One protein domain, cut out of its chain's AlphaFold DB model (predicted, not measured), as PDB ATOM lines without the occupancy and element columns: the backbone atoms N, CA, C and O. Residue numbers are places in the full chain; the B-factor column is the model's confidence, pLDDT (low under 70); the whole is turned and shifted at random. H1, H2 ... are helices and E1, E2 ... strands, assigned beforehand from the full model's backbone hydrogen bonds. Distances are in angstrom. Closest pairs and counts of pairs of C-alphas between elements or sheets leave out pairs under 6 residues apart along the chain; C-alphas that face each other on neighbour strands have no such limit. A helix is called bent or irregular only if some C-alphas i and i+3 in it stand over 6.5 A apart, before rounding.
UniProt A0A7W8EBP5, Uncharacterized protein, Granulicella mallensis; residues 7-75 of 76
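AT A GLANCE: This is residues 7 to 75 of the 76 residues of an uncharacterized protein of Granulicella mallensis (UniProt A0A7W8EBP5). A small twisted sheet of four strands forms a wall with three helices over one of its faces, while its other face is bare. H1 and H2 make a helical hairpin that rises from the sheet, and H3 crosses over the strands and packs on H1. The printed part has 69 residues with the named elements E1, E2, E3, H1, H2, E4 and H3 along the chain; the sheet's order is E3, E2, E1, E4, all antiparallel, and the class is mixed, helices and strands. The whole is compact, with a radius of gyration of the C-alphas of 10.9 A and spans of 31 by 25 by 20 A.

HOW THE PARTS SIT: E1, residues 7 to 10, E2, residues 15 to 20, and E3, residues 27 to 31, form a meander, each strand the antiparallel neighbour of the one before. N 9 and O 17 of E1 and E2 are 2.8 A apart, and N 18 and O 28 of E2 and E3 are also 2.8 A apart, within hydrogen-bond range. E4, residues 59 to 61, is antiparallel to E1, with N 8 and O 60 2.9 A apart. From edge to edge the strands' lines turn by 77 degrees. H1, residues 32 to 42, H2, residues 45 to 57, and H3, residues 64 to 74, are on the same face of the sheet, in two layers, helices on one face of a sheet. H1 stands up from the sheet at a height of 12.0 A, its line rising 53 degrees. H2 stands up too, over E4 at a height of 8.4 A, and the closest C-alphas of the two are those of Ala 54 and Ala 60, 5.1 A. H1 and H2, a hairpin, touch through residues 48 to 52 of H2 alone, closest at the C-alphas of Ile 39 and Ser 48, 5.8 A, with a shallow tilt of 20 degrees, opposite ways. H3, at a height of 10.3 A, runs across the strands, at 72 degrees to E2 on the local plane. It touches H1, closest at the C-alphas of His 42 and Val 66, 6.6 A, at a steep tilt of 45 degrees. H2 and H3 are apart. O i to N i+4 pairs are within range in 6 of 7 for H1, 8 of 9 for H2 and 5 of 7 for H3.

IN THESE COORDINATES: E1 begins at C-alpha 7, (-33.553, 30.246, -40.559), and is 10.0 A long; E2 is 17.0 A, E3 13.3 A and E4 7.0 A. H1 is 16.2 A long and H2 18.8 A, from C-alpha 45 at (-23.314, 16.196, -48.611). H3, 15.6 A, ends at C-alpha 74, (-44.455, 27.140, -47.315); it is irregular, with C-alphas 65 and 68 7.5 A apart.

THE WHOLE: The C-alphas farthest apart are those of Glu 25 and Thr 45, 31.6 A. The printed part has no cut and no long link; the link from E2 to E3 is short and the others are tight. The mean pLDDT of the printed part is 87.8, and residues 21 to 25, between E2 and E3, are under 70.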
ATOM      1  N   ILE A   7     -34.076  30.849 -41.784       90.50
ATOM      2  CA  ILE A   7     -33.553  30.246 -40.559       90.50
ATOM      3  C   ILE A   7     -34.519  29.158 -40.115       90.50
ATOM      4  O   ILE A   7     -35.717  29.400 -39.970       90.50
ATOM      5  N   ALA A   8     -33.981  27.964 -39.896       91.44
ATOM      6  CA  ALA A   8     -34.687  26.850 -39.296       91.44
ATOM      7  C   ALA A   8     -34.270  26.730 -37.829       91.44
ATOM      8  O   ALA A   8     -33.094  26.525 -37.525       91.44
ATOM      9  N   ARG A   9     -35.236  26.801 -36.918       91.81
ATOM     10  CA  ARG A   9     -35.057  26.535 -35.494       91.81
ATOM     11  C   ARG A   9     -35.697  25.217 -35.121       91.81
ATOM     12  O   ARG A   9     -36.875  24.968 -35.381       91.81
ATOM     13  N   ARG A  10     -34.935  24.378 -34.433       89.62
ATOM     14  CA  ARG A  10     -35.469  23.171 -33.830       89.62
ATOM     15  C   ARG A  10     -36.328  23.546 -32.630       89.62
ATOM     16  O   ARG A  10     -35.876  24.220 -31.705       89.62
ATOM     17  N   ILE A  11     -37.556  23.046 -32.631       89.12
ATOM     18  CA  ILE A  11     -38.424  23.050 -31.458       89.12
ATOM     19  C   ILE A  11     -38.713  21.593 -31.062       89.12
ATOM     20  O   ILE A  11     -38.289  20.645 -31.729       89.12
ATOM     21  N   ASN A  12     -39.362  21.381 -29.921       83.00
ATOM     22  CA  ASN A  12     -39.611  20.028 -29.417       83.00
ATOM     23  C   ASN A  12     -40.675  19.281 -30.247       83.00
ATOM     24  O   ASN A  12     -41.387  19.868 -31.057       83.00
ATOM     25  N   ASN A  13     -40.794  17.967 -30.025       85.19
ATOM     26  CA  ASN A  13     -41.835  17.098 -30.606       85.19
ATOM     27  C   ASN A  13     -41.791  16.920 -32.139       85.19
ATOM     28  O   ASN A  13     -42.826  16.737 -32.771       85.19
ATOM     29  N   GLY A  14     -40.600  16.946 -32.749       87.00
ATOM     30  CA  GLY A  14     -40.442  16.712 -34.195       87.00
ATOM     31  C   GLY A  14     -40.944  17.861 -35.074       87.00
ATOM     32  O   GLY A  14     -41.170  17.675 -36.271       87.00
ATOM     33  N   GLN A  15     -41.130  19.035 -34.474       92.12
ATOM     34  CA  GLN A  15     -41.492  20.262 -35.164       92.12
ATOM     35  C   GLN A  15     -40.304  21.217 -35.243       92.12
ATOM     36  O   GLN A  15     -39.290  21.089 -34.549       92.12
ATOM     37  N   SER A  16     -40.402  22.186 -36.139       91.94
ATOM     38  CA  SER A  16     -39.383  23.203 -36.365       91.94
ATOM     39  C   SER A  16     -40.040  24.503 -36.783       91.94
ATOM     40  O   SER A  16     -41.027  24.496 -37.516       91.94
ATOM     41  N   GLU A  17     -39.502  25.606 -36.287       91.31
ATOM     42  CA  GLU A  17     -39.882  26.940 -36.727       91.31
ATOM     43  C   GLU A  17     -39.014  27.322 -37.925       91.31
ATOM     44  O   GLU A  17     -37.799  27.134 -37.901       91.31
ATOM     45  N   LEU A  18     -39.636  27.834 -38.979       90.06
ATOM     46  CA  LEU A  18     -38.968  28.368 -40.158       90.06
ATOM     47  C   LEU A  18     -39.373  29.832 -40.306       90.06
ATOM     48  O   LEU A  18     -40.569  30.137 -40.301       90.06
ATOM     49  N   TRP A  19     -38.401  30.733 -40.421       88.06
ATOM     50  CA  TRP A  19     -38.671  32.157 -40.629       88.06
ATOM     51  C   TRP A  19     -37.631  32.844 -41.507       88.06
ATOM     52  O   TRP A  19     -36.537  32.327 -41.751       88.06
ATOM     53  N   PHE A  20     -37.997  34.031 -41.980       80.62
ATOM     54  CA  PHE A  20     -37.245  34.810 -42.952       80.62
ATOM     55  C   PHE A  20     -36.419  35.930 -42.309       80.62
ATOM     56  O   PHE A  20     -36.971  36.914 -41.814       80.62
ATOM     57  N   GLY A  21     -35.089  35.823 -42.350       67.56
ATOM     58  CA  GLY A  21     -34.178  36.792 -41.734       67.56
ATOM     59  C   GLY A  21     -34.528  37.070 -40.266       67.56
ATOM     60  O   GLY A  21     -35.320  36.367 -39.656       67.56
ATOM     61  N   GLY A  22     -33.970  38.112 -39.651       57.03
ATOM     62  CA  GLY A  22     -34.291  38.464 -38.256       57.03
ATOM     63  C   GLY A  22     -35.733  38.951 -38.008       57.03
ATOM     64  O   GLY A  22     -36.000  39.487 -36.936       57.03
ATOM     65  N   ASN A  23     -36.643  38.828 -38.981       59.22
ATOM     66  CA  ASN A  23     -38.004  39.346 -38.897       59.22
ATOM     67  C   ASN A  23     -38.980  38.253 -38.437       59.22
ATOM     68  O   ASN A  23     -39.386  37.377 -39.197       59.22
ATOM     69  N   ALA A  24     -39.399  38.346 -37.176       58.25
ATOM     70  CA  ALA A  24     -40.272  37.373 -36.515       58.25
ATOM     71  C   ALA A  24     -41.722  37.325 -37.051       58.25
ATOM     72  O   ALA A  24     -42.496  36.467 -36.625       58.25
ATOM     73  N   GLU A  25     -42.110  38.237 -37.950       66.94
ATOM     74  CA  GLU A  25     -43.484  38.338 -38.471       66.94
ATOM     75  C   GLU A  25     -43.833  37.246 -39.495       66.94
ATOM     76  O   GLU A  25     -45.001  36.889 -39.629       66.94
ATOM     77  N   GLN A  26     -42.837  36.657 -40.165       72.62
ATOM     78  CA  GLN A  26     -43.028  35.554 -41.112       72.62
ATOM     79  C   GLN A  26     -42.444  34.267 -40.532       72.62
ATOM     80  O   GLN A  26     -41.338  33.861 -40.884       72.62
ATOM     81  N   ARG A  27     -43.179  33.644 -39.604       81.62
ATOM     82  CA  ARG A  27     -42.808  32.367 -38.979       81.62
ATOM     83  C   ARG A  27     -43.839  31.287 -39.274       81.62
ATOM     84  O   ARG A  27     -45.042  31.531 -39.186       81.62
ATOM     85  N   LEU A  28     -43.364  30.079 -39.541       89.19
ATOM     86  CA  LEU A  28     -44.192  28.888 -39.695       89.19
ATOM     87  C   LEU A  28     -43.658  27.770 -38.811       89.19
ATOM     88  O   LEU A  28     -42.451  27.589 -38.699       89.19
ATOM     89  N   VAL A  29     -44.567  27.009 -38.204       91.00
ATOM     90  CA  VAL A  29     -44.235  25.766 -37.504       91.00
ATOM     91  C   VAL A  29     -44.577  24.610 -38.429       91.00
ATOM     92  O   VAL A  29     -45.733  24.434 -38.811       91.00
ATOM     93  N   LEU A  30     -43.573  23.817 -38.779       91.19
ATOM     94  CA  LEU A  30     -43.698  22.687 -39.693       91.19
ATOM     95  C   LEU A  30     -43.009  21.454 -39.111       91.19
ATOM     96  O   LEU A  30     -42.247  21.535 -38.146       91.19
ATOM     97  N   ALA A  31     -43.294  20.286 -39.682       92.75
ATOM     98  CA  ALA A  31     -42.577  19.072 -39.322       92.75
ATOM     99  C   ALA A  31     -41.092  19.229 -39.676       92.75
ATOM    100  O   ALA A  31     -40.761  19.664 -40.778       92.75
ATOM    101  N   THR A  32     -40.194  18.821 -38.778       92.75
ATOM    102  CA  THR A  32     -38.739  18.905 -39.001       92.75
ATOM    103  C   THR A  32     -38.316  18.272 -40.327       92.75
ATOM    104  O   THR A  32     -37.452  18.793 -41.033       92.75
ATOM    105  N   ASN A  33     -38.960  17.162 -40.691       91.94
ATOM    106  CA  ASN A  33     -38.656  16.429 -41.915       91.94
ATOM    107  C   ASN A  33     -38.928  17.236 -43.187       91.94
ATOM    108  O   ASN A  33     -38.227  17.017 -44.167       91.94
ATOM    109  N   ASN A  34     -39.868  18.182 -43.167       90.75
ATOM    110  CA  ASN A  34     -40.176  19.016 -44.329       90.75
ATOM    111  C   ASN A  34     -39.000  19.937 -44.696       90.75
ATOM    112  O   ASN A  34     -38.808  20.252 -45.858       90.75
ATOM    113  N   ILE A  35     -38.178  20.330 -43.717       92.31
ATOM    114  CA  ILE A  35     -36.963  21.123 -43.956       92.31
ATOM    115  C   ILE A  35     -35.804  20.187 -44.302       92.31
ATOM    116  O   ILE A  35     -35.127  20.345 -45.315       92.31
ATOM    117  N   VAL A  36     -35.585  19.180 -43.451       92.19
ATOM    118  CA  VAL A  36     -34.437  18.269 -43.540       92.19
ATOM    119  C   VAL A  36     -34.421  17.478 -44.850       92.19
ATOM    120  O   VAL A  36     -33.345  17.222 -45.391       92.19
ATOM    121  N   TYR A  37     -35.588  17.086 -45.363       92.50
ATOM    122  CA  TYR A  37     -35.689  16.352 -46.619       92.50
ATOM    123  C   TYR A  37     -35.176  17.184 -47.796       92.50
ATOM    124  O   TYR A  37     -34.294  16.717 -48.514       92.50
ATOM    125  N   SER A  38     -35.629  18.431 -47.928       91.81
ATOM    126  CA  SER A  38     -35.192  19.315 -49.013       91.81
ATOM    127  C   SER A  38     -33.687  19.582 -48.946       91.81
ATOM    128  O   SER A  38     -33.011  19.502 -49.969       91.81
ATOM    129  N   ILE A  39     -33.118  19.757 -47.742       93.50
ATOM    130  CA  ILE A  39     -31.655  19.879 -47.583       93.50
ATOM    131  C   ILE A  39     -30.932  18.644 -48.132       93.50
ATOM    132  O   ILE A  39     -29.958  18.761 -48.868       93.50
ATOM    133  N   ARG A  40     -31.396  17.440 -47.784       92.94
ATOM    134  CA  ARG A  40     -30.746  16.190 -48.212       92.94
ATOM    135  C   ARG A  40     -30.859  15.940 -49.710       92.94
ATOM    136  O   ARG A  40     -29.968  15.315 -50.273       92.94
ATOM    137  N   MET A  41     -31.959  16.367 -50.320       92.81
ATOM    138  CA  MET A  41     -32.246  16.110 -51.729       92.81
ATOM    139  C   MET A  41     -31.526  17.078 -52.666       92.81
ATOM    140  O   MET A  41     -31.142  16.682 -53.765       92.81
ATOM    141  N   HIS A  42     -31.346  18.328 -52.242       92.19
ATOM    142  CA  HIS A  42     -30.944  19.412 -53.142       92.19
ATOM    143  C   HIS A  42     -29.614  20.074 -52.774       92.19
ATOM    144  O   HIS A  42     -29.074  20.826 -53.584       92.19
ATOM    145  N   CYS A  43     -29.062  19.801 -51.590       93.44
ATOM    146  CA  CYS A  43     -27.747  20.300 -51.196       93.44
ATOM    147  C   CYS A  43     -26.669  19.221 -51.333       93.44
ATOM    148  O   CYS A  43     -26.938  18.019 -51.345       93.44
ATOM    149  N   THR A  44     -25.414  19.655 -51.404       95.50
ATOM    150  CA  THR A  44     -24.268  18.744 -51.327       95.50
ATOM    151  C   THR A  44     -24.210  18.050 -49.963       95.50
ATOM    152  O   THR A  44     -24.729  18.555 -48.963       95.50
ATOM    153  N   THR A  45     -23.517  16.909 -49.883       93.81
ATOM    154  CA  THR A  45     -23.314  16.196 -48.611       93.81
ATOM    155  C   THR A  45     -22.713  17.105 -47.538       93.81
ATOM    156  O   THR A  45     -23.209  17.115 -46.416       93.81
ATOM    157  N   GLY A  46     -21.714  17.925 -47.888       94.75
ATOM    158  CA  GLY A  46     -21.073  18.842 -46.941       94.75
ATOM    159  C   GLY A  46     -22.006  19.944 -46.427       94.75
ATOM    160  O   GLY A  46     -22.014  20.231 -45.233       94.75
ATOM    161  N   GLU A  47     -22.837  20.531 -47.294       93.56
ATOM    162  CA  GLU A  47     -23.850  21.517 -46.881       93.56
ATOM    163  C   GLU A  47     -24.920  20.886 -45.990       93.56
ATOM    164  O   GLU A  47     -25.326  21.472 -44.987       93.56
ATOM    165  N   SER A  48     -25.350  19.672 -46.335       94.38
ATOM    166  CA  SER A  48     -26.310  18.916 -45.542       94.38
ATOM    167  C   SER A  48     -25.754  18.599 -44.154       94.38
ATOM    168  O   SER A  48     -26.417  18.884 -43.158       94.38
ATOM    169  N   GLU A  49     -24.528  18.085 -44.053       95.19
ATOM    170  CA  GLU A  49     -23.866  17.804 -42.774       95.19
ATOM    171  C   GLU A  49     -23.699  19.069 -41.923       95.19
ATOM    172  O   GLU A  49     -24.048  19.061 -40.740       95.19
ATOM    173  N   ALA A  50     -23.245  20.172 -42.529       93.69
ATOM    174  CA  ALA A  50     -23.098  21.456 -41.849       93.69
ATOM    175  C   ALA A  50     -24.444  21.981 -41.320       93.69
ATOM    176  O   ALA A  50     -24.531  22.395 -40.159       93.69
ATOM    177  N   PHE A  51     -25.506  21.900 -42.130       94.50
ATOM    178  CA  PHE A  51     -26.858  22.254 -41.706       94.50
ATOM    179  C   PHE A  51     -27.314  21.388 -40.532       94.50
ATOM    180  O   PHE A  51     -27.756  21.925 -39.525       94.50
ATOM    181  N   HIS A  52     -27.184  20.060 -40.618       93.25
ATOM    182  CA  HIS A  52     -27.633  19.157 -39.554       93.25
ATOM    183  C   HIS A  52     -26.874  19.391 -38.243       93.25
ATOM    184  O   HIS A  52     -27.485  19.338 -37.177       93.25
ATOM    185  N   ALA A  53     -25.570  19.674 -38.312       93.62
ATOM    186  CA  ALA A  53     -24.759  19.980 -37.140       93.62
ATOM    187  C   ALA A  53     -25.223  21.272 -36.449       93.62
ATOM    188  O   ALA A  53     -25.447  21.264 -35.240       93.62
ATOM    189  N   ALA A  54     -25.433  22.356 -37.204       92.25
ATOM    190  CA  ALA A  54     -25.966  23.610 -36.663       92.25
ATOM    191  C   ALA A  54     -27.413  23.448 -36.161       92.25
ATOM    192  O   ALA A  54     -27.784  23.878 -35.074       92.25
ATOM    193  N   PHE A  55     -28.238  22.730 -36.911       92.44
ATOM    194  CA  PHE A  55     -29.642  22.537 -36.578       92.44
ATOM    195  C   PHE A  55     -29.825  21.683 -35.315       92.44
ATOM    196  O   PHE A  55     -30.779  21.862 -34.556       92.44
ATOM    197  N   ALA A  56     -28.879  20.779 -35.039       89.69
ATOM    198  CA  ALA A  56     -28.841  20.014 -33.801       89.69
ATOM    199  C   ALA A  56     -28.543  20.876 -32.560       89.69
ATOM    200  O   ALA A  56     -28.985  20.499 -31.473       89.69
ATOM    201  N   THR A  57     -27.843  22.011 -32.701       87.12
ATOM    202  CA  THR A  57     -27.516  22.918 -31.583       87.12
ATOM    203  C   THR A  57     -28.595  23.967 -31.316       87.12
ATOM    204  O   THR A  57     -28.616  24.551 -30.233       87.12
ATOM    205  N   GLY A  58     -29.537  24.153 -32.244       86.31
ATOM    206  CA  GLY A  58     -30.778  24.889 -32.007       86.31
ATOM    207  C   GLY A  58     -31.307  25.598 -33.245       86.31
ATOM    208  O   GLY A  58     -32.486  25.467 -33.559       86.31
ATOM    209  N   GLU A  59     -30.445  26.316 -33.961       90.62
ATOM    210  CA  GLU A  59     -30.811  27.117 -35.131       90.62
ATOM    211  C   GLU A  59     -29.786  26.926 -36.249       90.62
ATOM    212  O   GLU A  59     -28.584  26.840 -36.002       90.62
ATOM    213  N   ALA A  60     -30.262  26.881 -37.489       91.94
ATOM    214  CA  ALA A  60     -29.420  26.777 -38.668       91.94
ATOM    215  C   ALA A  60     -29.941  27.660 -39.796       91.94
ATOM    216  O   ALA A  60     -31.144  27.728 -40.054       91.94
ATOM    217  N   ALA A  61     -29.011  28.287 -40.511       91.25
ATOM    218  CA  ALA A  61     -29.324  28.908 -41.784       91.25
ATOM    219  C   ALA A  61     -29.598  27.821 -42.825       91.25
ATOM    220  O   ALA A  61     -28.811  26.889 -42.995       91.25
ATOM    221  N   VAL A  62     -30.719  27.950 -43.523       91.69
ATOM    222  CA  VAL A  62     -31.072  27.092 -44.647       91.69
ATOM    223  C   VAL A  62     -30.129  27.405 -45.818       91.69
ATOM    224  O   VAL A  62     -29.980  28.577 -46.177       91.69
ATOM    225  N   PRO A  63     -29.497  26.390 -46.434       92.00
ATOM    226  CA  PRO A  63     -28.626  26.573 -47.587       92.00
ATOM    227  C   PRO A  63     -29.325  27.309 -48.743       92.00
ATOM    228  O   PRO A  63     -30.445  26.937 -49.102       92.00
ATOM    229  N   PRO A  64     -28.668  28.287 -49.396       88.25
ATOM    230  CA  PRO A  64     -29.266  29.084 -50.471       88.25
ATOM    231  C   PRO A  64     -29.882  28.263 -51.610       88.25
ATOM    232  O   PRO A  64     -30.869  28.691 -52.205       88.25
ATOM    233  N   ALA A  65     -29.331  27.072 -51.876       87.69
ATOM    234  CA  ALA A  65     -29.796  26.152 -52.912       87.69
ATOM    235  C   ALA A  65     -31.280  25.771 -52.782       87.69
ATOM    236  O   ALA A  65     -31.935  25.552 -53.796       87.69
ATOM    237  N   VAL A  66     -31.817  25.733 -51.559       90.81
ATOM    238  CA  VAL A  66     -33.210  25.337 -51.287       90.81
ATOM    239  C   VAL A  66     -34.075  26.473 -50.756       90.81
ATOM    240  O   VAL A  66     -35.270  26.289 -50.546       90.81
ATOM    241  N   VAL A  67     -33.502  27.657 -50.515       89.06
ATOM    242  CA  VAL A  67     -34.241  28.755 -49.880       89.06
ATOM    243  C   VAL A  67     -35.465  29.153 -50.698       89.06
ATOM    244  O   VAL A  67     -36.558  29.260 -50.151       89.06
ATOM    245  N   SER A  68     -35.292  29.358 -52.004       85.00
ATOM    246  CA  SER A  68     -36.388  29.767 -52.890       85.00
ATOM    247  C   SER A  68     -37.485  28.708 -52.983       85.00
ATOM    248  O   SER A  68     -38.657  29.057 -53.092       85.00
ATOM    249  N   GLU A  69     -37.108  27.431 -52.923       87.44
ATOM    250  CA  GLU A  69     -38.038  26.304 -52.965       87.44
ATOM    251  C   GLU A  69     -38.848  26.217 -51.674       87.44
ATOM    252  O   GLU A  69     -40.072  26.271 -51.729       87.44
ATOM    253  N   LEU A  70     -38.184  26.201 -50.513       88.19
ATOM    254  CA  LEU A  70     -38.863  26.142 -49.218       88.19
ATOM    255  C   LEU A  70     -39.727  27.381 -48.959       88.19
ATOM    256  O   LEU A  70     -40.810  27.274 -48.386       88.19
ATOM    257  N   ALA A  71     -39.273  28.559 -49.395       85.25
ATOM    258  CA  ALA A  71     -40.067  29.778 -49.307       85.25
ATOM    259  C   ALA A  71     -41.343  29.679 -50.157       85.25
ATOM    260  O   ALA A  71     -42.427  30.008 -49.682       85.25
ATOM    261  N   ALA A  72     -41.238  29.169 -51.388       84.50
ATOM    262  CA  ALA A  72     -42.397  28.966 -52.252       84.50
ATOM    263  C   ALA A  72     -43.343  27.872 -51.724       84.50
ATOM    264  O   ALA A  72     -44.557  28.061 -51.747       84.50
ATOM    265  N   GLU A  73     -42.801  26.754 -51.233       87.00
ATOM    266  CA  GLU A  73     -43.567  25.614 -50.719       87.00
ATOM    267  C   GLU A  73     -44.389  25.988 -49.483       87.00
ATOM    268  O   GLU A  73     -45.553  25.600 -49.365       87.00
ATOM    269  N   PHE A  74     -43.807  26.773 -48.574       84.75
ATOM    270  CA  PHE A  74     -44.455  27.140 -47.315       84.75
ATOM    271  C   PHE A  74     -45.080  28.539 -47.320       84.75
ATOM    272  O   PHE A  74     -45.717  28.919 -46.342       84.75
ATOM    273  N   GLY A  75     -44.972  29.288 -48.420       77.31
ATOM    274  CA  GLY A  75     -45.579  30.614 -48.554       77.31
ATOM    275  C   GLY A  75     -44.905  31.690 -47.696       77.31
ATOM    276  O   GLY A  75     -45.604  32.523 -47.114       77.31
TER     277      GLY A  75